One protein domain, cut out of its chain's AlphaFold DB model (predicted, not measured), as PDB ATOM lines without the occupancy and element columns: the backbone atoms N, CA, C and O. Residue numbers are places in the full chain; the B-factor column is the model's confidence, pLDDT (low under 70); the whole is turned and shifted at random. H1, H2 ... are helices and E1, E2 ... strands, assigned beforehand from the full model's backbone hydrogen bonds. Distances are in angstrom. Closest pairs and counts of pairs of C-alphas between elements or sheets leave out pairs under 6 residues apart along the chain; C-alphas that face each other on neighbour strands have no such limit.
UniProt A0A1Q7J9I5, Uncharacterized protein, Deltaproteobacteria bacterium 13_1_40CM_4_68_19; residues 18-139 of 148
ATOM      1  N   ASP A  18     -28.336  19.131 -36.355       93.25
ATOM      2  CA  ASP A  18     -27.815  18.042 -37.186       93.25
ATOM      3  C   ASP A  18     -27.613  18.527 -38.629       93.25
ATOM      4  O   ASP A  18     -26.493  18.836 -39.054       93.25
ATOM      5  N   ASN A  19     -28.707  18.687 -39.372       95.75
ATOM      6  CA  ASN A  19     -28.657  19.045 -40.782       95.75
ATOM      7  C   ASN A  19     -28.471  20.557 -40.991       95.75
ATOM      8  O   ASN A  19     -29.091  21.378 -40.310       95.75
ATOM      9  N   ILE A  20     -27.643  20.921 -41.981       96.38
ATOM     10  CA  ILE A  20     -27.409  22.309 -42.395       96.38
ATOM     11  C   ILE A  20     -27.549  22.495 -43.910       96.38
ATOM     12  O   ILE A  20     -27.148  21.633 -44.691       96.38
ATOM     13  N   GLN A  21     -28.057  23.655 -44.332       96.50
ATOM     14  CA  GLN A  21     -28.252  24.009 -45.742       96.50
ATOM     15  C   GLN A  21     -28.239  25.527 -45.935       96.50
ATOM     16  O   GLN A  21     -28.898  26.250 -45.199       96.50
ATOM     17  N   PHE A  22     -27.558  26.052 -46.954       97.06
ATOM     18  CA  PHE A  22     -27.671  27.480 -47.278       97.06
ATOM     19  C   PHE A  22     -29.004  27.789 -47.982       97.06
ATOM     20  O   PHE A  22     -29.352  27.149 -48.974       97.06
ATOM     21  N   LEU A  23     -29.732  28.796 -47.483       96.38
ATOM     22  CA  LEU A  23     -30.928  29.371 -48.121       96.38
ATOM     23  C   LEU A  23     -30.567  30.482 -49.113       96.38
ATOM     24  O   LEU A  23     -31.245  30.687 -50.121       96.38
ATOM     25  N   SER A  24     -29.490  31.203 -48.811       95.38
ATOM     26  CA  SER A  24     -28.889  32.232 -49.655       95.38
ATOM     27  C   SER A  24     -27.374  32.234 -49.454       95.38
ATOM     28  O   SER A  24     -26.843  31.381 -48.750       95.38
ATOM     29  N   ARG A  25     -26.656  33.193 -50.045       95.12
ATOM     30  CA  ARG A  25     -25.215  33.374 -49.796       95.12
ATOM     31  C   ARG A  25     -24.878  33.530 -48.307       95.12
ATOM     32  O   ARG A  25     -23.849  33.015 -47.881       95.12
ATOM     33  N   ASP A  26     -25.725  34.236 -47.561       97.38
ATOM     34  CA  ASP A  26     -25.418  34.668 -46.193       97.38
ATOM     35  C   ASP A  26     -26.333  34.028 -45.138       97.38
ATOM     36  O   ASP A  26     -26.091  34.173 -43.944       97.38
ATOM     37  N   VAL A  27     -27.366  33.290 -45.556       97.81
ATOM     38  CA  VAL A  27     -28.305  32.635 -44.638       97.81
ATOM     39  C   VAL A  27     -28.082  31.127 -44.637       97.81
ATOM     40  O   VAL A  27     -28.364  30.453 -45.631       97.81
ATOM     41  N   LEU A  28     -27.618  30.604 -43.504       97.88
ATOM     42  CA  LEU A  28     -27.473  29.177 -43.226       97.88
ATOM     43  C   LEU A  28     -28.683  28.687 -42.425       97.88
ATOM     44  O   LEU A  28     -28.957  29.176 -41.333       97.88
ATOM     45  N   LEU A  29     -29.387  27.697 -42.948       98.25
ATOM     46  CA  LEU A  29     -30.385  26.935 -42.213       98.25
ATOM     47  C   LEU A  29     -29.687  25.834 -41.429       98.25
ATOM     48  O   LEU A  29     -28.802  25.166 -41.963       98.25
ATOM     49  N   ALA A  30     -30.120  25.632 -40.194       98.00
ATOM     50  CA  ALA A  30     -29.836  24.433 -39.428       98.00
ATOM     51  C   ALA A  30     -31.132  23.942 -38.789       98.00
ATOM     52  O   ALA A  30     -31.962  24.761 -38.388       98.00
ATOM     53  N   VAL A  31     -31.313  22.635 -38.692       97.62
ATOM     54  CA  VAL A  31     -32.459  22.032 -38.005       97.62
ATOM     55  C   VAL A  31     -31.968  21.140 -36.879       97.62
ATOM     56  O   VAL A  31     -30.848  20.624 -36.931       97.62
ATOM     57  N   GLU A  32     -32.777  21.038 -35.835       95.88
ATOM     58  CA  GLU A  32     -32.539  20.100 -34.747       95.88
ATOM     59  C   GLU A  32     -32.996  18.690 -35.149       95.88
ATOM     60  O   GLU A  32     -33.999  18.547 -35.841       95.88
ATOM     61  N   ASP A  33     -32.216  17.706 -34.709       90.81
ATOM     62  CA  ASP A  33     -32.592  16.300 -34.536       90.81
ATOM     63  C   ASP A  33     -32.173  15.971 -33.094       90.81
ATOM     64  O   ASP A  33     -31.038  15.565 -32.799       90.81
ATOM     65  N   ALA A  34     -33.013  16.389 -32.146       88.56
ATOM     66  CA  ALA A  34     -32.707  16.279 -30.730       88.56
ATOM     67  C   ALA A  34     -33.433  15.070 -30.144       88.56
ATOM     68  O   ALA A  34     -34.648  15.024 -30.118       88.56
ATOM     69  N   GLY A  35     -32.704  14.117 -29.564       84.00
ATOM     70  CA  GLY A  35     -33.365  12.973 -28.927       84.00
ATOM     71  C   GLY A  35     -34.173  13.339 -27.667       84.00
ATOM     72  O   GLY A  35     -33.912  14.353 -27.005       84.00
ATOM     73  N   ASP A  36     -35.053  12.424 -27.246       83.88
ATOM     74  CA  ASP A  36     -35.992  12.527 -26.109       83.88
ATOM     75  C   ASP A  36     -35.452  13.214 -24.847       83.88
ATOM     76  O   ASP A  36     -36.150  13.956 -24.151       83.88
ATOM     77  N   THR A  37     -34.190  12.953 -24.500       85.50
ATOM     78  CA  THR A  37     -33.571  13.550 -23.309       85.50
ATOM     79  C   THR A  37     -33.538  15.075 -23.405       85.50
ATOM     80  O   THR A  37     -33.848  15.757 -22.424       85.50
ATOM     81  N   LEU A  38     -33.183  15.623 -24.569       88.31
ATOM     82  CA  LEU A  38     -33.170  17.066 -24.794       88.31
ATOM     83  C   LEU A  38     -34.589  17.629 -24.844       88.31
ATOM     84  O   LEU A  38     -34.829  18.671 -24.224       88.31
ATOM     85  N   HIS A  39     -35.530  16.926 -25.482       89.31
ATOM     86  CA  HIS A  39     -36.935  17.339 -25.500       89.31
ATOM     87  C   HIS A  39     -37.516  17.442 -24.089       89.31
ATOM     88  O   HIS A  39     -38.095  18.471 -23.726       89.31
ATOM     89  N   MET A  40     -37.285  16.436 -23.236       87.31
ATOM     90  CA  MET A  40     -37.718  16.448 -21.834       87.31
ATOM     91  C   MET A  40     -37.057  17.567 -21.023       87.31
ATOM     92  O   MET A  40     -37.737  18.283 -20.287       87.31
ATOM     93  N   GLN A  41     -35.736  17.735 -21.145       89.25
ATOM     94  CA  GLN A  41     -34.988  18.747 -20.389       89.25
ATOM     95  C   GLN A  41     -35.410  20.178 -20.739       89.25
ATOM     96  O   GLN A  41     -35.399  21.059 -19.874       89.25
ATOM     97  N   ARG A  42     -35.767  20.425 -22.002       91.25
ATOM     98  CA  ARG A  42     -36.146  21.754 -22.504       91.25
ATOM     99  C   ARG A  42     -37.651  21.985 -22.513       91.25
ATOM    100  O   ARG A  42     -38.073  23.139 -22.576       91.25
ATOM    101  N   LYS A  43     -38.444  20.915 -22.426       90.81
ATOM    102  CA  LYS A  43     -39.896  20.925 -22.632       90.81
ATOM    103  C   LYS A  43     -40.262  21.561 -23.984       90.81
ATOM    104  O   LYS A  43     -41.146  22.417 -24.058       90.81
ATOM    105  N   ALA A  44     -39.536  21.174 -25.028       91.94
ATOM    106  CA  ALA A  44     -39.674  21.666 -26.397       91.94
ATOM    107  C   ALA A  44     -39.299  20.556 -27.387       91.94
ATOM    108  O   ALA A  44     -38.491  19.703 -27.035       91.94
ATOM    109  N   LEU A  45     -39.884  20.594 -28.584       93.19
ATOM    110  CA  LEU A  45     -39.541  19.715 -29.706       93.19
ATOM    111  C   LEU A  45     -38.534  20.402 -30.631       93.19
ATOM    112  O   LEU A  45     -38.161  21.560 -30.393       93.19
ATOM    113  N   ASP A  46     -38.152  19.699 -31.691       94.81
ATOM    114  CA  ASP A  46     -37.194  20.174 -32.678       94.81
ATOM    115  C   ASP A  46     -37.629  21.470 -33.357       94.81
ATOM    116  O   ASP A  46     -38.804  21.844 -33.456       94.81
ATOM    117  N   SER A  47     -36.630  22.236 -33.773       96.88
ATOM    118  CA  SER A  47     -36.819  23.531 -34.402       96.88
ATOM    119  C   SER A  47     -35.853  23.735 -35.558       96.88
ATOM    120  O   SER A  47     -34.716  23.265 -35.566       96.88
ATOM    121  N   GLY A  48     -36.312  24.508 -36.537       97.69
ATOM    122  CA  GLY A  48     -35.486  25.026 -37.615       97.69
ATOM    123  C   GLY A  48     -35.017  26.443 -37.307       97.69
ATOM    124  O   GLY A  48     -35.820  27.311 -36.949       97.69
ATOM    125  N   TYR A  49     -33.727  26.697 -37.498       98.38
ATOM    126  CA  TYR A  49     -33.067  27.979 -37.278       98.38
ATOM    127  C   TYR A  49     -32.415  28.514 -38.552       98.38
ATOM    128  O   TYR A  49     -31.917  27.756 -39.381       98.38
ATOM    129  N   ALA A  50     -32.426  29.835 -38.704       98.31
ATOM    130  CA  ALA A  50     -31.746  30.573 -39.756       98.31
ATOM    131  C   ALA A  50     -30.670  31.460 -39.119       98.31
ATOM    132  O   ALA A  50     -30.962  32.325 -38.285       98.31
ATOM    133  N   PHE A  51     -29.428  31.225 -39.520       98.62
ATOM    134  CA  PHE A  51     -28.243  31.956 -39.106       98.62
ATOM    135  C   PHE A  51     -27.831  32.915 -40.215       98.62
ATOM    136  O   PHE A  51     -27.707  32.507 -41.367       98.62
ATOM    137  N   ASP A  52     -27.568  34.165 -39.854       98.38
ATOM    138  CA  ASP A  52     -26.855  35.090 -40.728       98.38
ATOM    139  C   ASP A  52     -25.355  34.896 -40.488       98.38
ATOM    140  O   ASP A  52     -24.843  35.192 -39.408       98.38
ATOM    141  N   VAL A  53     -24.637  34.366 -41.478       97.44
ATOM    142  CA  VAL A  53     -23.209  34.028 -41.339       97.44
ATOM    143  C   VAL A  53     -22.303  35.258 -41.241       97.44
ATOM    144  O   VAL A  53     -21.106  35.114 -40.988       97.44
ATOM    145  N   THR A  54     -22.850  36.461 -41.431       97.56
ATOM    146  CA  THR A  54     -22.137  37.732 -41.255       97.56
ATOM    147  C   THR A  54     -22.220  38.266 -39.821       97.56
ATOM    148  O   THR A  54     -21.489  39.195 -39.469       97.56
ATOM    149  N   VAL A  55     -23.068  37.671 -38.974       98.06
ATOM    150  CA  VAL A  55     -23.252  38.060 -37.571       98.06
ATOM    151  C   VAL A  55     -22.199  37.405 -36.673       98.06
ATOM    152  O   VAL A  55     -21.905  36.216 -36.772       98.06
ATOM    153  N   ASP A  56     -21.647  38.188 -35.741       96.88
ATOM    154  CA  ASP A  56     -20.736  37.689 -34.710       96.88
ATOM    155  C   ASP A  56     -21.513  37.045 -33.553       96.88
ATOM    156  O   ASP A  56     -21.953  37.715 -32.615       96.88
ATOM    157  N   TYR A  57     -21.664  35.726 -33.607       97.31
ATOM    158  CA  TYR A  57     -22.322  34.940 -32.564       97.31
ATOM    159  C   TYR A  57     -21.461  34.687 -31.316       97.31
ATOM    160  O   TYR A  57     -21.930  34.043 -30.375       97.31
ATOM    161  N   SER A  58     -20.228  35.206 -31.246       95.50
ATOM    162  CA  SER A  58     -19.499  35.231 -29.969       95.50
ATOM    163  C   SER A  58     -20.162  36.177 -28.960       95.50
ATOM    164  O   SER A  58     -20.052  35.972 -27.748       95.50
ATOM    165  N   ASN A  59     -20.919  37.167 -29.448       95.62
ATOM    166  CA  ASN A  59     -21.871  37.905 -28.636       95.62
ATOM    167  C   ASN A  59     -23.146  37.072 -28.435       95.62
ATOM    168  O   ASN A  59     -23.918  36.866 -29.369       95.62
ATOM    169  N   ARG A  60     -23.406  36.651 -27.193       93.19
ATOM    170  CA  ARG A  60     -24.563  35.811 -26.838       93.19
ATOM    171  C   ARG A  60     -25.921  36.485 -27.038       93.19
ATOM    172  O   ARG A  60     -26.919  35.773 -27.121       93.19
ATOM    173  N   ASP A  61     -25.967  37.811 -27.153       94.81
ATOM    174  CA  ASP A  61     -27.200  38.534 -27.482       94.81
ATOM    175  C   ASP A  61     -27.626  38.311 -28.943       94.81
ATOM    176  O   ASP A  61     -28.805  38.440 -29.276       94.81
ATOM    177  N   ASN A  62     -26.687  37.917 -29.809       97.38
ATOM    178  CA  ASN A  62     -26.987  37.518 -31.175       97.38
ATOM    179  C   ASN A  62     -27.479  36.068 -31.174       97.38
ATOM    180  O   ASN A  62     -26.762  35.153 -30.772       97.38
ATOM    181  N   GLN A  63     -28.714  35.854 -31.621       97.81
ATOM    182  CA  GLN A  63     -29.347  34.538 -31.699       97.81
ATOM    183  C   GLN A  63     -29.899  34.313 -33.110       97.81
ATOM    184  O   GLN A  63     -30.324  35.276 -33.755       97.81
ATOM    185  N   PRO A  64     -29.883  33.072 -33.621       98.25
ATOM    186  CA  PRO A  64     -30.507  32.765 -34.899       98.25
ATOM    187  C   PRO A  64     -32.027  32.942 -34.828       98.25
ATOM    188  O   PRO A  64     -32.643  32.862 -33.761       98.25
ATOM    189  N   ILE A  65     -32.647  33.141 -35.986       97.81
ATOM    190  CA  ILE A  65     -34.101  33.260 -36.094       97.81
ATOM    191  C   ILE A  65     -34.690  31.858 -36.213       97.81
ATOM    192  O   ILE A  65     -34.321  31.104 -37.109       97.81
ATOM    193  N   ARG A  66     -35.640  31.511 -35.342       97.56
ATOM    194  CA  ARG A  66     -36.408  30.271 -35.484       97.56
ATOM    195  C   ARG A  66     -37.444  30.429 -36.599       97.56
ATOM    196  O   ARG A  66     -38.310  31.295 -36.494       97.56
ATOM    197  N   TRP A  67     -37.369  29.591 -37.630       96.06
ATOM    198  CA  TRP A  67     -38.321  29.566 -38.751       96.06
ATOM    199  C   TRP A  67     -39.316  28.402 -38.671       96.06
ATOM    200  O   TRP A  67     -40.384  28.485 -39.270       96.06
ATOM    201  N   LEU A  68     -39.005  27.360 -37.896       96.38
ATOM    202  CA  LEU A  68     -39.900  26.237 -37.624       96.38
ATOM    203  C   LEU A  68     -39.824  25.870 -36.146       96.38
ATOM    204  O   LEU A  68     -38.740  25.816 -35.573       96.38
ATOM    205  N   ALA A  69     -40.983  25.635 -35.544       94.75
ATOM    206  CA  ALA A  69     -41.114  24.900 -34.296       94.75
ATOM    207  C   ALA A  69     -41.942  23.664 -34.634       94.75
ATOM    208  O   ALA A  69     -43.123  23.804 -34.963       94.75
ATOM    209  N   GLU A  70     -41.310  22.497 -34.645       92.56
ATOM    210  CA  GLU A  70     -41.981  21.268 -35.031       92.56
ATOM    211  C   GLU A  70     -42.994  20.858 -33.958       92.56
ATOM    212  O   GLU A  70     -42.814  21.062 -32.754       92.56
ATOM    213  N   GLY A  71     -44.133  20.363 -34.430       90.81
ATOM    214  CA  GLY A  71     -45.175  19.783 -33.602       90.81
ATOM    215  C   GLY A  71     -45.248  18.284 -33.840       90.81
ATOM    216  O   GLY A  71     -44.561  17.751 -34.700       90.81
ATOM    217  N   ARG A  72     -46.146  17.617 -33.120       91.06
ATOM    218  CA  ARG A  72     -46.499  16.234 -33.435       91.06
ATOM    219  C   ARG A  72     -47.633  16.198 -34.449       91.06
ATOM    220  O   ARG A  72     -48.667  16.837 -34.241       91.06
ATOM    221  N   ASP A  73     -47.465  15.410 -35.494       91.50
ATOM    222  CA  ASP A  73     -48.560  14.912 -36.314       91.50
ATOM    223  C   ASP A  73     -49.358  13.822 -35.552       91.50
ATOM    224  O   ASP A  73     -48.979  13.422 -34.438       91.50
ATOM    225  N   PRO A  74     -50.515  13.362 -36.070       90.88
ATOM    226  CA  PRO A  74     -51.320  12.353 -35.384       90.88
ATOM    227  C   PRO A  74     -50.572  11.043 -35.105       90.88
ATOM    228  O   PRO A  74     -50.770  10.459 -34.037       90.88
ATOM    229  N   SER A  75     -49.715  10.593 -36.024       89.00
ATOM    230  CA  SER A  75     -48.952   9.351 -35.876       89.00
ATOM    231  C   SER A  75     -47.900   9.480 -34.776       89.00
ATOM    232  O   SER A  75     -47.896   8.662 -33.854       89.00
ATOM    233  N   ALA A  76     -47.105  10.552 -34.790       88.75
ATOM    234  CA  ALA A  76     -46.131  10.868 -33.742       88.75
ATOM    235  C   ALA A  76     -46.808  11.095 -32.379       88.75
ATOM    236  O   ALA A  76     -46.291  10.722 -31.329       88.75
ATOM    237  N   THR A  77     -48.020  11.662 -32.364       88.69
ATOM    238  CA  THR A  77     -48.799  11.834 -31.125       88.69
ATOM    239  C   THR A  77     -49.167  10.492 -30.494       88.69
ATOM    240  O   THR A  77     -49.053  10.332 -29.276       88.69
ATOM    241  N   LEU A  78     -49.624   9.530 -31.301       86.69
ATOM    242  CA  LEU A  78     -49.973   8.190 -30.822       86.69
ATOM    243  C   LEU A  78     -48.735   7.408 -30.378       86.69
ATOM    244  O   LEU A  78     -48.795   6.704 -29.368       86.69
ATOM    245  N   ASP A  79     -47.630   7.548 -31.103       81.88
ATOM    246  CA  ASP A  79     -46.389   6.836 -30.815       81.88
ATOM    247  C   ASP A  79     -45.701   7.360 -29.546       81.88
ATOM    248  O   ASP A  79     -45.410   6.591 -28.627       81.88
ATOM    249  N   SER A  80     -45.587   8.685 -29.413       83.62
ATOM    250  CA  SER A  80     -45.099   9.357 -28.202       83.62
ATOM    251  C   SER A  80     -45.928   8.979 -26.962       83.62
ATOM    252  O   SER A  80     -45.380   8.678 -25.901       83.62
ATOM    253  N   ALA A  81     -47.260   8.878 -27.091       82.56
ATOM    254  CA  ALA A  81     -48.135   8.423 -26.004       82.56
ATOM    255  C   ALA A  81     -47.948   6.935 -25.640       82.56
ATOM    256  O   ALA A  81     -48.208   6.541 -24.500       82.56
ATOM    257  N   GLY A  82     -47.509   6.113 -26.596       76.75
ATOM    258  CA  GLY A  82     -47.166   4.703 -26.405       76.75
ATOM    259  C   GLY A  82     -45.770   4.469 -25.823       76.75
ATOM    260  O   GLY A  82     -45.435   3.323 -25.528       76.75
ATOM    261  N   GLY A  83     -44.978   5.532 -25.633       70.00
ATOM    262  CA  GLY A  83     -43.582   5.453 -25.207       70.00
ATOM    263  C   GLY A  83     -42.622   5.030 -26.320       70.00
ATOM    264  O   GLY A  83     -41.596   4.435 -26.003       70.00
ATOM    265  N   GLY A  84     -42.985   5.290 -27.586       65.44
ATOM    266  CA  GLY A  84     -42.269   4.835 -28.774       65.44
ATOM    267  C   GLY A  84     -42.385   3.320 -28.911       65.44
ATOM    268  O   GLY A  84     -41.738   2.570 -28.179       65.44
ATOM    269  N   PHE A  85     -43.193   2.808 -29.846       60.19
ATOM    270  CA  PHE A  85     -43.377   1.358 -30.064       60.19
ATOM    271  C   PHE A  85     -42.121   0.652 -30.653       60.19
ATOM    272  O   PHE A  85     -42.218  -0.343 -31.380       60.19
ATOM    273  N   GLY A  86     -40.924   1.139 -30.312       53.59
ATOM    274  CA  GLY A  86     -39.616   0.533 -30.543       53.59
ATOM    275  C   GLY A  86     -39.111   0.617 -31.981       53.59
ATOM    276  O   GLY A  86     -38.228  -0.165 -32.336       53.59
ATOM    277  N   LYS A  87     -39.706   1.478 -32.823       53.94
ATOM    278  CA  LYS A  87     -39.333   1.625 -34.246       53.94
ATOM    279  C   LYS A  87     -39.412   3.043 -34.821       53.94
ATOM    280  O   LYS A  87     -38.727   3.286 -35.805       53.94
ATOM    281  N   ASN A  88     -40.238   3.915 -34.257       53.84
ATOM    282  CA  ASN A  88     -40.188   5.364 -34.440       53.84
ATOM    283  C   ASN A  88     -39.977   5.895 -33.020       53.84
ATOM    284  O   ASN A  88     -40.746   5.560 -32.120       53.84
ATOM    285  N   ASP A  89     -38.872   6.580 -32.769       62.53
ATOM    286  CA  ASP A  89     -38.465   6.961 -31.415       62.53
ATOM    287  C   ASP A  89     -39.211   8.233 -30.958       62.53
ATOM    288  O   ASP A  89     -38.611   9.248 -30.640       62.53
ATOM    289  N   GLY A  90     -40.548   8.179 -30.914       72.00
ATOM    290  CA  GLY A  90     -41.355   9.183 -30.219       72.00
ATOM    291  C   GLY A  90     -41.827  10.366 -31.069       72.00
ATOM    292  O   GLY A  90     -42.802  10.243 -31.811       72.00
ATOM    293  N   ASP A  91     -41.267  11.549 -30.816       85.88
ATOM    294  CA  ASP A  91     -41.748  12.832 -31.349       85.88
ATOM    295  C   ASP A  91     -41.346  13.014 -32.825       85.88
ATOM    296  O   ASP A  91     -40.436  12.342 -33.298       85.88
ATOM    297  N   ASN A  92     -42.013  13.903 -33.579       88.25
ATOM    298  CA  ASN A  92     -41.509  14.230 -34.916       88.25
ATOM    299  C   ASN A  92     -40.122  14.877 -34.812       88.25
ATOM    300  O   ASN A  92     -39.889  15.691 -33.916       88.25
ATOM    301  N   GLU A  93     -39.264  14.526 -35.768       88.88
ATOM    302  CA  GLU A  93     -37.909  15.059 -35.908       88.88
ATOM    303  C   GLU A  93     -37.689  15.600 -37.324       88.88
ATOM    304  O   GLU A  93     -38.148  15.015 -38.322       88.88
ATOM    305  N   ILE A  94     -36.913  16.681 -37.432       93.88
ATOM    306  CA  ILE A  94     -36.618  17.328 -38.709       93.88
ATOM    307  C   ILE A  94     -35.394  16.666 -39.342       93.88
ATOM    308  O   ILE A  94     -34.250  16.942 -38.997       93.88
ATOM    309  N   THR A  95     -35.611  15.873 -40.386       90.38
ATOM    310  CA  THR A  95     -34.506  15.189 -41.092       90.38
ATOM    311  C   THR A  95     -33.620  16.127 -41.913       90.38
ATOM    312  O   THR A  95     -32.473  15.800 -42.225       90.38
ATOM    313  N   GLY A  96     -34.130  17.297 -42.309       94.00
ATOM    314  CA  GLY A  96     -33.308  18.299 -42.974       94.00
ATOM    315  C   GLY A  96     -34.062  19.377 -43.732       94.00
ATOM    316  O   GLY A  96     -35.247  19.255 -44.043       94.00
ATOM    317  N   ALA A  97     -33.321  20.431 -44.072       95.94
ATOM    318  CA  ALA A  97     -33.724  21.427 -45.053       95.94
ATOM    319  C   ALA A  97     -33.003  21.167 -46.382       95.94
ATOM    320  O   ALA A  97     -31.808  20.873 -46.422       95.94
ATOM    321  N   HIS A  98     -33.712  21.326 -47.494       95.62
ATOM    322  CA  HIS A  98     -33.148  21.195 -48.830       95.62
ATOM    323  C   HIS A  98     -33.496  22.412 -49.679       95.62
ATOM    324  O   HIS A  98     -34.667  22.757 -49.824       95.62
ATOM    325  N   VAL A  99     -32.481  23.059 -50.252       95.81
ATOM    326  CA  VAL A  99     -32.648  24.241 -51.105       95.81
ATOM    327  C   VAL A  99     -31.929  23.981 -52.424       95.81
ATOM    328  O   VAL A  99     -30.725  23.732 -52.421       95.81
ATOM    329  N   SER A 100     -32.663  23.991 -53.538       94.62
ATOM    330  CA  SER A 100     -32.140  23.580 -54.850       94.62
ATOM    331  C   SER A 100     -32.901  24.222 -56.014       94.62
ATOM    332  O   SER A 100     -34.108  24.447 -55.911       94.62
ATOM    333  N   ASP A 101     -32.198  24.492 -57.119       95.31
ATOM    334  CA  ASP A 101     -32.765  24.846 -58.433       95.31
ATOM    335  C   ASP A 101     -33.055  23.612 -59.313       95.31
ATOM    336  O   ASP A 101     -33.601  23.739 -60.409       95.31
ATOM    337  N   GLY A 102     -32.701  22.412 -58.838       94.00
ATOM    338  CA  GLY A 102     -32.908  21.148 -59.542       94.00
ATOM    339  C   GLY A 102     -31.892  20.844 -60.648       94.00
ATOM    340  O   GLY A 102     -32.098  19.879 -61.389       94.00
ATOM    341  N   ASP A 103     -30.808  21.616 -60.788       94.44
ATOM    342  CA  ASP A 103     -29.770  21.335 -61.785       94.44
ATOM    343  C   ASP A 103     -29.004  20.048 -61.438       94.44
ATOM    344  O   ASP A 103     -28.172  20.003 -60.536       94.44
ATOM    345  N   SER A 104     -29.269  18.984 -62.193       94.19
ATOM    346  CA  SER A 104     -28.642  17.675 -62.004       94.19
ATOM    347  C   SER A 104     -27.259  17.543 -62.658       94.19
ATOM    348  O   SER A 104     -26.719  16.437 -62.730       94.19
ATOM    349  N   SER A 105     -26.698  18.618 -63.220       94.81
ATOM    350  CA  SER A 105     -25.364  18.611 -63.825       94.81
ATOM    351  C   SER A 105     -24.259  18.804 -62.782       94.81
ATOM    352  O   SER A 105     -24.493  19.192 -61.639       94.81
ATOM    353  N   ILE A 106     -23.003  18.618 -63.196       92.38
ATOM    354  CA  ILE A 106     -21.839  18.911 -62.344       92.38
ATOM    355  C   ILE A 106     -21.752  20.389 -61.924       92.38
ATOM    356  O   ILE A 106     -21.054  20.709 -60.966       92.38
ATOM    357  N   HIS A 107     -22.446  21.289 -62.628       91.94
ATOM    358  CA  HIS A 107     -22.514  22.709 -62.290       91.94
ATOM    359  C   HIS A 107     -23.588  23.017 -61.235       91.94
ATOM    360  O   HIS A 107     -23.605  24.129 -60.713       91.94
ATOM    361  N   GLY A 108     -24.458  22.052 -60.919       89.56
ATOM    362  CA  GLY A 108     -25.518  22.149 -59.913       89.56
ATOM    363  C   GLY A 108     -25.215  21.433 -58.595       89.56
ATOM    364  O   GLY A 108     -26.071  21.392 -57.715       89.56
ATOM    365  N   ILE A 109     -24.009  20.876 -58.416       88.62
ATOM    366  CA  ILE A 109     -23.622  20.277 -57.129       88.62
ATOM    367  C   ILE A 109     -23.700  21.321 -56.002       88.62
ATOM    368  O   ILE A 109     -23.411  22.500 -56.217       88.62
ATOM    369  N   LEU A 110     -24.081  20.897 -54.791       83.50
ATOM    370  CA  LEU A 110     -24.213  21.787 -53.634       83.50
ATOM    371  C   LEU A 110     -22.954  22.648 -53.445       83.50
ATOM    372  O   LEU A 110     -21.832  22.143 -53.405       83.50
ATOM    373  N   GLY A 111     -23.154  23.965 -53.355       85.62
ATOM    374  CA  GLY A 111     -22.081  24.955 -53.238       85.62
ATOM    375  C   GLY A 111     -21.488  25.454 -54.564       85.62
ATOM    376  O   GLY A 111     -20.732  26.423 -54.542       85.62
ATOM    377  N   ALA A 112     -21.837  24.872 -55.719       91.94
ATOM    378  CA  ALA A 112     -21.388  25.372 -57.027       91.94
ATOM    379  C   ALA A 112     -22.089  26.672 -57.449       91.94
ATOM    380  O   ALA A 112     -21.518  27.484 -58.180       91.94
ATOM    381  N   LYS A 113     -23.316  26.882 -56.965       93.31
ATOM    382  CA  LYS A 113     -24.116  28.090 -57.179       93.31
ATOM    383  C   LYS A 113     -24.593  28.633 -55.832       93.31
ATOM    384  O   LYS A 113     -24.962  27.835 -54.967       93.31
ATOM    385  N   PRO A 114     -24.614  29.962 -55.637       93.94
ATOM    386  CA  PRO A 114     -25.270  30.542 -54.476       93.94
ATOM    387  C   PRO A 114     -26.788  30.307 -54.577       93.94
ATOM    388  O   PRO A 114     -27.370  30.647 -55.611       93.94
ATOM    389  N   PRO A 115     -27.434  29.762 -53.533       95.19
ATOM    390  CA  PRO A 115     -28.886  29.639 -53.498       95.19
ATOM    391  C   PRO A 115     -29.589  30.994 -53.634       95.19
ATOM    392  O   PRO A 115     -29.115  32.002 -53.102       95.19
ATOM    393  N   HIS A 116     -30.725  31.011 -54.337       92.81
ATOM    394  CA  HIS A 116     -31.534  32.213 -54.553       92.81
ATOM    395  C   HIS A 116     -33.023  31.926 -54.314       92.81
ATOM    396  O   HIS A 116     -33.846  32.014 -55.219       92.81
ATOM    397  N   PHE A 117     -33.365  31.524 -53.084       93.88
ATOM    398  CA  PHE A 117     -34.720  31.104 -52.714       93.88
ATOM    399  C   PHE A 117     -35.818  32.076 -53.179       93.88
ATOM    400  O   PHE A 117     -35.735  33.284 -52.955       93.88
ATOM    401  N   GLY A 118     -36.864  31.526 -53.805       90.69
ATOM    402  CA  GLY A 118     -38.002  32.291 -54.325       90.69
ATOM    403  C   GLY A 118     -37.773  32.902 -55.711       90.69
ATOM    404  O   GLY A 118     -38.686  33.516 -56.264       90.69
ATOM    405  N   HIS A 119     -36.589  32.709 -56.293       91.44
ATOM    406  CA  HIS A 119     -36.195  33.237 -57.594       91.44
ATOM    407  C   HIS A 119     -35.497  32.158 -58.436       91.44
ATOM    408  O   HIS A 119     -34.997  31.166 -57.915       91.44
ATOM    409  N   ASP A 120     -35.478  32.341 -59.759       90.62
ATOM    410  CA  ASP A 120     -34.688  31.529 -60.702       90.62
ATOM    411  C   ASP A 120     -34.871  29.999 -60.579       90.62
ATOM    412  O   ASP A 120     -33.960  29.229 -60.862       90.62
ATOM    413  N   GLY A 121     -36.058  29.552 -60.153       92.00
ATOM    414  CA  GLY A 121     -36.387  28.132 -59.985       92.00
ATOM    415  C   GLY A 121     -35.923  27.500 -58.668       92.00
ATOM    416  O   GLY A 121     -36.222  26.329 -58.441       92.00
ATOM    417  N   TRP A 122     -35.256  28.246 -57.781       95.69
ATOM    418  CA  TRP A 122     -34.846  27.752 -56.467       95.69
ATOM    419  C   TRP A 122     -36.038  27.553 -55.533       95.69
ATOM    420  O   TRP A 122     -36.817  28.477 -55.276       95.69
ATOM    421  N   ARG A 123     -36.122  26.353 -54.962       96.31
ATOM    422  CA  ARG A 123     -37.178  25.930 -54.038       96.31
ATOM    423  C   ARG A 123     -36.569  25.485 -52.720       96.31
ATOM    424  O   ARG A 123     -35.419  25.047 -52.689       96.31
ATOM    425  N   TRP A 124     -37.342  25.600 -51.648       97.06
ATOM    426  CA  TRP A 124     -36.948  25.182 -50.309       97.06
ATOM    427  C   TRP A 124     -37.947  24.157 -49.782       97.06
ATOM    428  O   TRP A 124     -39.146  24.418 -49.727       97.06
ATOM    429  N   PHE A 125     -37.433  22.999 -49.384       96.94
ATOM    430  CA  PHE A 125     -38.181  21.932 -48.741       96.94
ATOM    431  C   PHE A 125     -37.628  21.634 -47.354       96.94
ATOM    432  O   PHE A 125     -36.442  21.846 -47.089       96.94
ATOM    433  N   TRP A 126     -38.472  21.081 -46.497       96.38
ATOM    434  CA  TRP A 126     -38.028  20.384 -45.300       96.38
ATOM    435  C   TRP A 126     -38.823  19.092 -45.129       96.38
ATOM    436  O   TRP A 126     -39.933  18.951 -45.655       96.38
ATOM    437  N   THR A 127     -38.222  18.130 -44.444       93.75
ATOM    438  CA  THR A 127     -38.777  16.786 -44.272       93.75
ATOM    439  C   THR A 127     -38.814  16.409 -42.800       93.75
ATOM    440  O   THR A 127     -37.862  16.680 -42.070       93.75
ATOM    441  N   GLN A 128     -39.891  15.744 -42.387       90.69
ATOM    442  CA  GLN A 128     -40.047  15.183 -41.041       90.69
ATOM    443  C   GLN A 128     -39.892  13.656 -41.047       90.69
ATOM    444  O   GLN A 128     -40.212  13.009 -42.051       90.69
ATOM    445  N   GLN A 129     -39.453  13.087 -39.926       85.81
ATOM    446  CA  GLN A 129     -39.525  11.653 -39.620       85.81
ATOM    447  C   GLN A 129     -40.330  11.389 -38.339       85.81
ATOM    448  O   GLN A 129     -40.963  12.293 -37.789       85.81
ATOM    449  N   HIS A 130     -40.357  10.124 -37.911       85.75
ATOM    450  CA  HIS A 130     -41.033   9.653 -36.698       85.75
ATOM    451  C   HIS A 130     -42.547   9.957 -36.640       85.75
ATOM    452  O   HIS A 130     -43.146  10.028 -35.574       85.75
ATOM    453  N   GLY A 131     -43.206  10.053 -37.805       87.50
ATOM    454  CA  GLY A 131     -44.655  10.245 -37.905       87.50
ATOM    455  C   GLY A 131     -45.192   9.972 -39.311       87.50
ATOM    456  O   GLY A 131     -44.910   8.929 -39.901       87.50
ATOM    457  N   ASP A 132     -45.964  10.908 -39.858       90.44
ATOM    458  CA  ASP A 132     -46.565  10.821 -41.196       90.44
ATOM    459  C   ASP A 132     -45.538  11.010 -42.330       90.44
ATOM    460  O   ASP A 132     -45.837  10.754 -43.498       90.44
ATOM    461  N   ASN A 133     -44.317  11.438 -41.991       90.06
ATOM    462  CA  ASN A 133     -43.174  11.589 -42.895       90.06
ATOM    463  C   ASN A 133     -43.466  12.490 -44.110       90.06
ATOM    464  O   ASN A 133     -43.111  12.190 -45.255       90.06
ATOM    465  N   ILE A 134     -44.150  13.606 -43.857       91.56
ATOM    466  CA  ILE A 134     -44.548  14.567 -44.885       91.56
ATOM    467  C   ILE A 134     -43.336  15.395 -45.341       91.56
ATOM    468  O   ILE A 134     -42.506  15.839 -44.550       91.56
ATOM    469  N   THR A 135     -43.243  15.631 -46.651       94.94
ATOM    470  CA  THR A 135     -42.349  16.649 -47.214       94.94
ATOM    471  C   THR A 135     -43.119  17.944 -47.400       94.94
ATOM    472  O   THR A 135     -44.152  17.964 -48.074       94.94
ATOM    473  N   TRP A 136     -42.584  19.028 -46.856       96.00
ATOM    474  CA  TRP A 136     -43.166  20.357 -46.957       96.00
ATOM    475  C   TRP A 136     -42.342  21.229 -47.892       96.00
ATOM    476  O   TRP A 136     -41.115  21.169 -47.897       96.00
ATOM    477  N   GLU A 137     -43.021  22.076 -48.657       96.31
ATOM    478  CA  GLU A 137     -42.388  23.166 -49.394       96.31
ATOM    479  C   GLU A 137     -42.613  24.479 -48.646       96.31
ATOM    480  O   GLU A 137     -43.745  24.829 -48.307       96.31
ATOM    481  N   VAL A 138     -41.533  25.217 -48.408       95.88
ATOM    482  CA  VAL A 138     -41.598  26.568 -47.856       95.88
ATOM    483  C   VAL A 138     -41.758  27.542 -49.011       95.88
ATOM    484  O   VAL A 138     -40.908  27.627 -49.897       95.88
ATOM    485  N   LEU A 139     -42.848  28.301 -48.991       94.12
ATOM    486  CA  LEU A 139     -43.123  29.320 -49.995       94.12
ATOM    487  C   LEU A 139     -42.705  30.704 -49.482       94.12
ATOM    488  O   LEU A 139     -42.878  30.996 -48.294       94.12
TER     489      LEU A 139
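This is residues 18 to 139 of the 148 residues of an uncharacterized protein of Deltaproteobacteria bacterium 13_1_40CM_4_68_19 (UniProt A0A1Q7J9I5). Two antiparallel sheets, one of four strands and one of three, lie only partly face to face as a loose-edged sandwich, E5 of the smaller sheet running close by E1 and E2 of the larger. The two short helices, H1 and H2, lie at one end of the sandwich, the long loop of residues 101 to 122 lies at the other, and residues 56 to 61 stick out from the larger sheet. The printed part has 122 residues, with the named elements in the order E1, E2, H1, E3, E4, H2, E5, E6, E7; the sheets run E1 E2 E3 E4 and E5 E6 E7. The class is mixed, helices and strands, with under half of the residues in named elements. The whole is only just compact, close to loose, with a radius of gyration of the C-alphas of 16.2 A and spans of 46 by 38 by 23 A.

Find C-alpha 18 at (-27.815, 18.042, -37.186), where E1, residues 18 to 22, begins. Next come E2, residues 27 to 32, 16.5 A long, and H1, residues 36 to 42, 9.9 A. E3, residues 47 to 52, covers 16.5 A, and E4, residues 65 to 69, 11.1 A. H2, residues 74 to 81, begins at C-alpha 74 (-51.320, 12.353, -35.384). Then look for E5, residues 93 to 100, 21.6 A, and E6, residues 123 to 129, 20.4 A. E7, residues 135 to 138, ends at C-alpha 138 (-41.598, 26.568, -47.856).

Start at the hairpin E1 and E2, where N 21 and O 29 are 2.9 A apart, within hydrogen-bond range. E2 and E3 are antiparallel at 156 degrees, with N 30 and O 49 at 2.9 A. In the hairpin E3 and E4, look for N 50 and O 65 at 2.8 A. In the other sheet E5, E6 and E7 form a meander, each strand the antiparallel neighbour of the one before; find N 98 and O 125 at 2.8 A, and N 136 and O 126 at 2.9 A. Between the sheets, the closest C-alphas of E1 and E5 are those of Asn 19 and Gly 96, 5.2 A apart. The sheets' strands stand at 21 degrees to each other. H1 and H2 are apart, and neither is on a sheet; in both, each O i to N i+4 pair is within hydrogen-bond range.

The two C-alphas farthest apart are those of Gly 82 and His 107, 47.1 A. The printed part has no cut. The long links are E3 to E4, H2 to E5 and E5 to E6. Confidence is low at residues 84 to 89, under 70; the mean pLDDT of the printed part is 90.8.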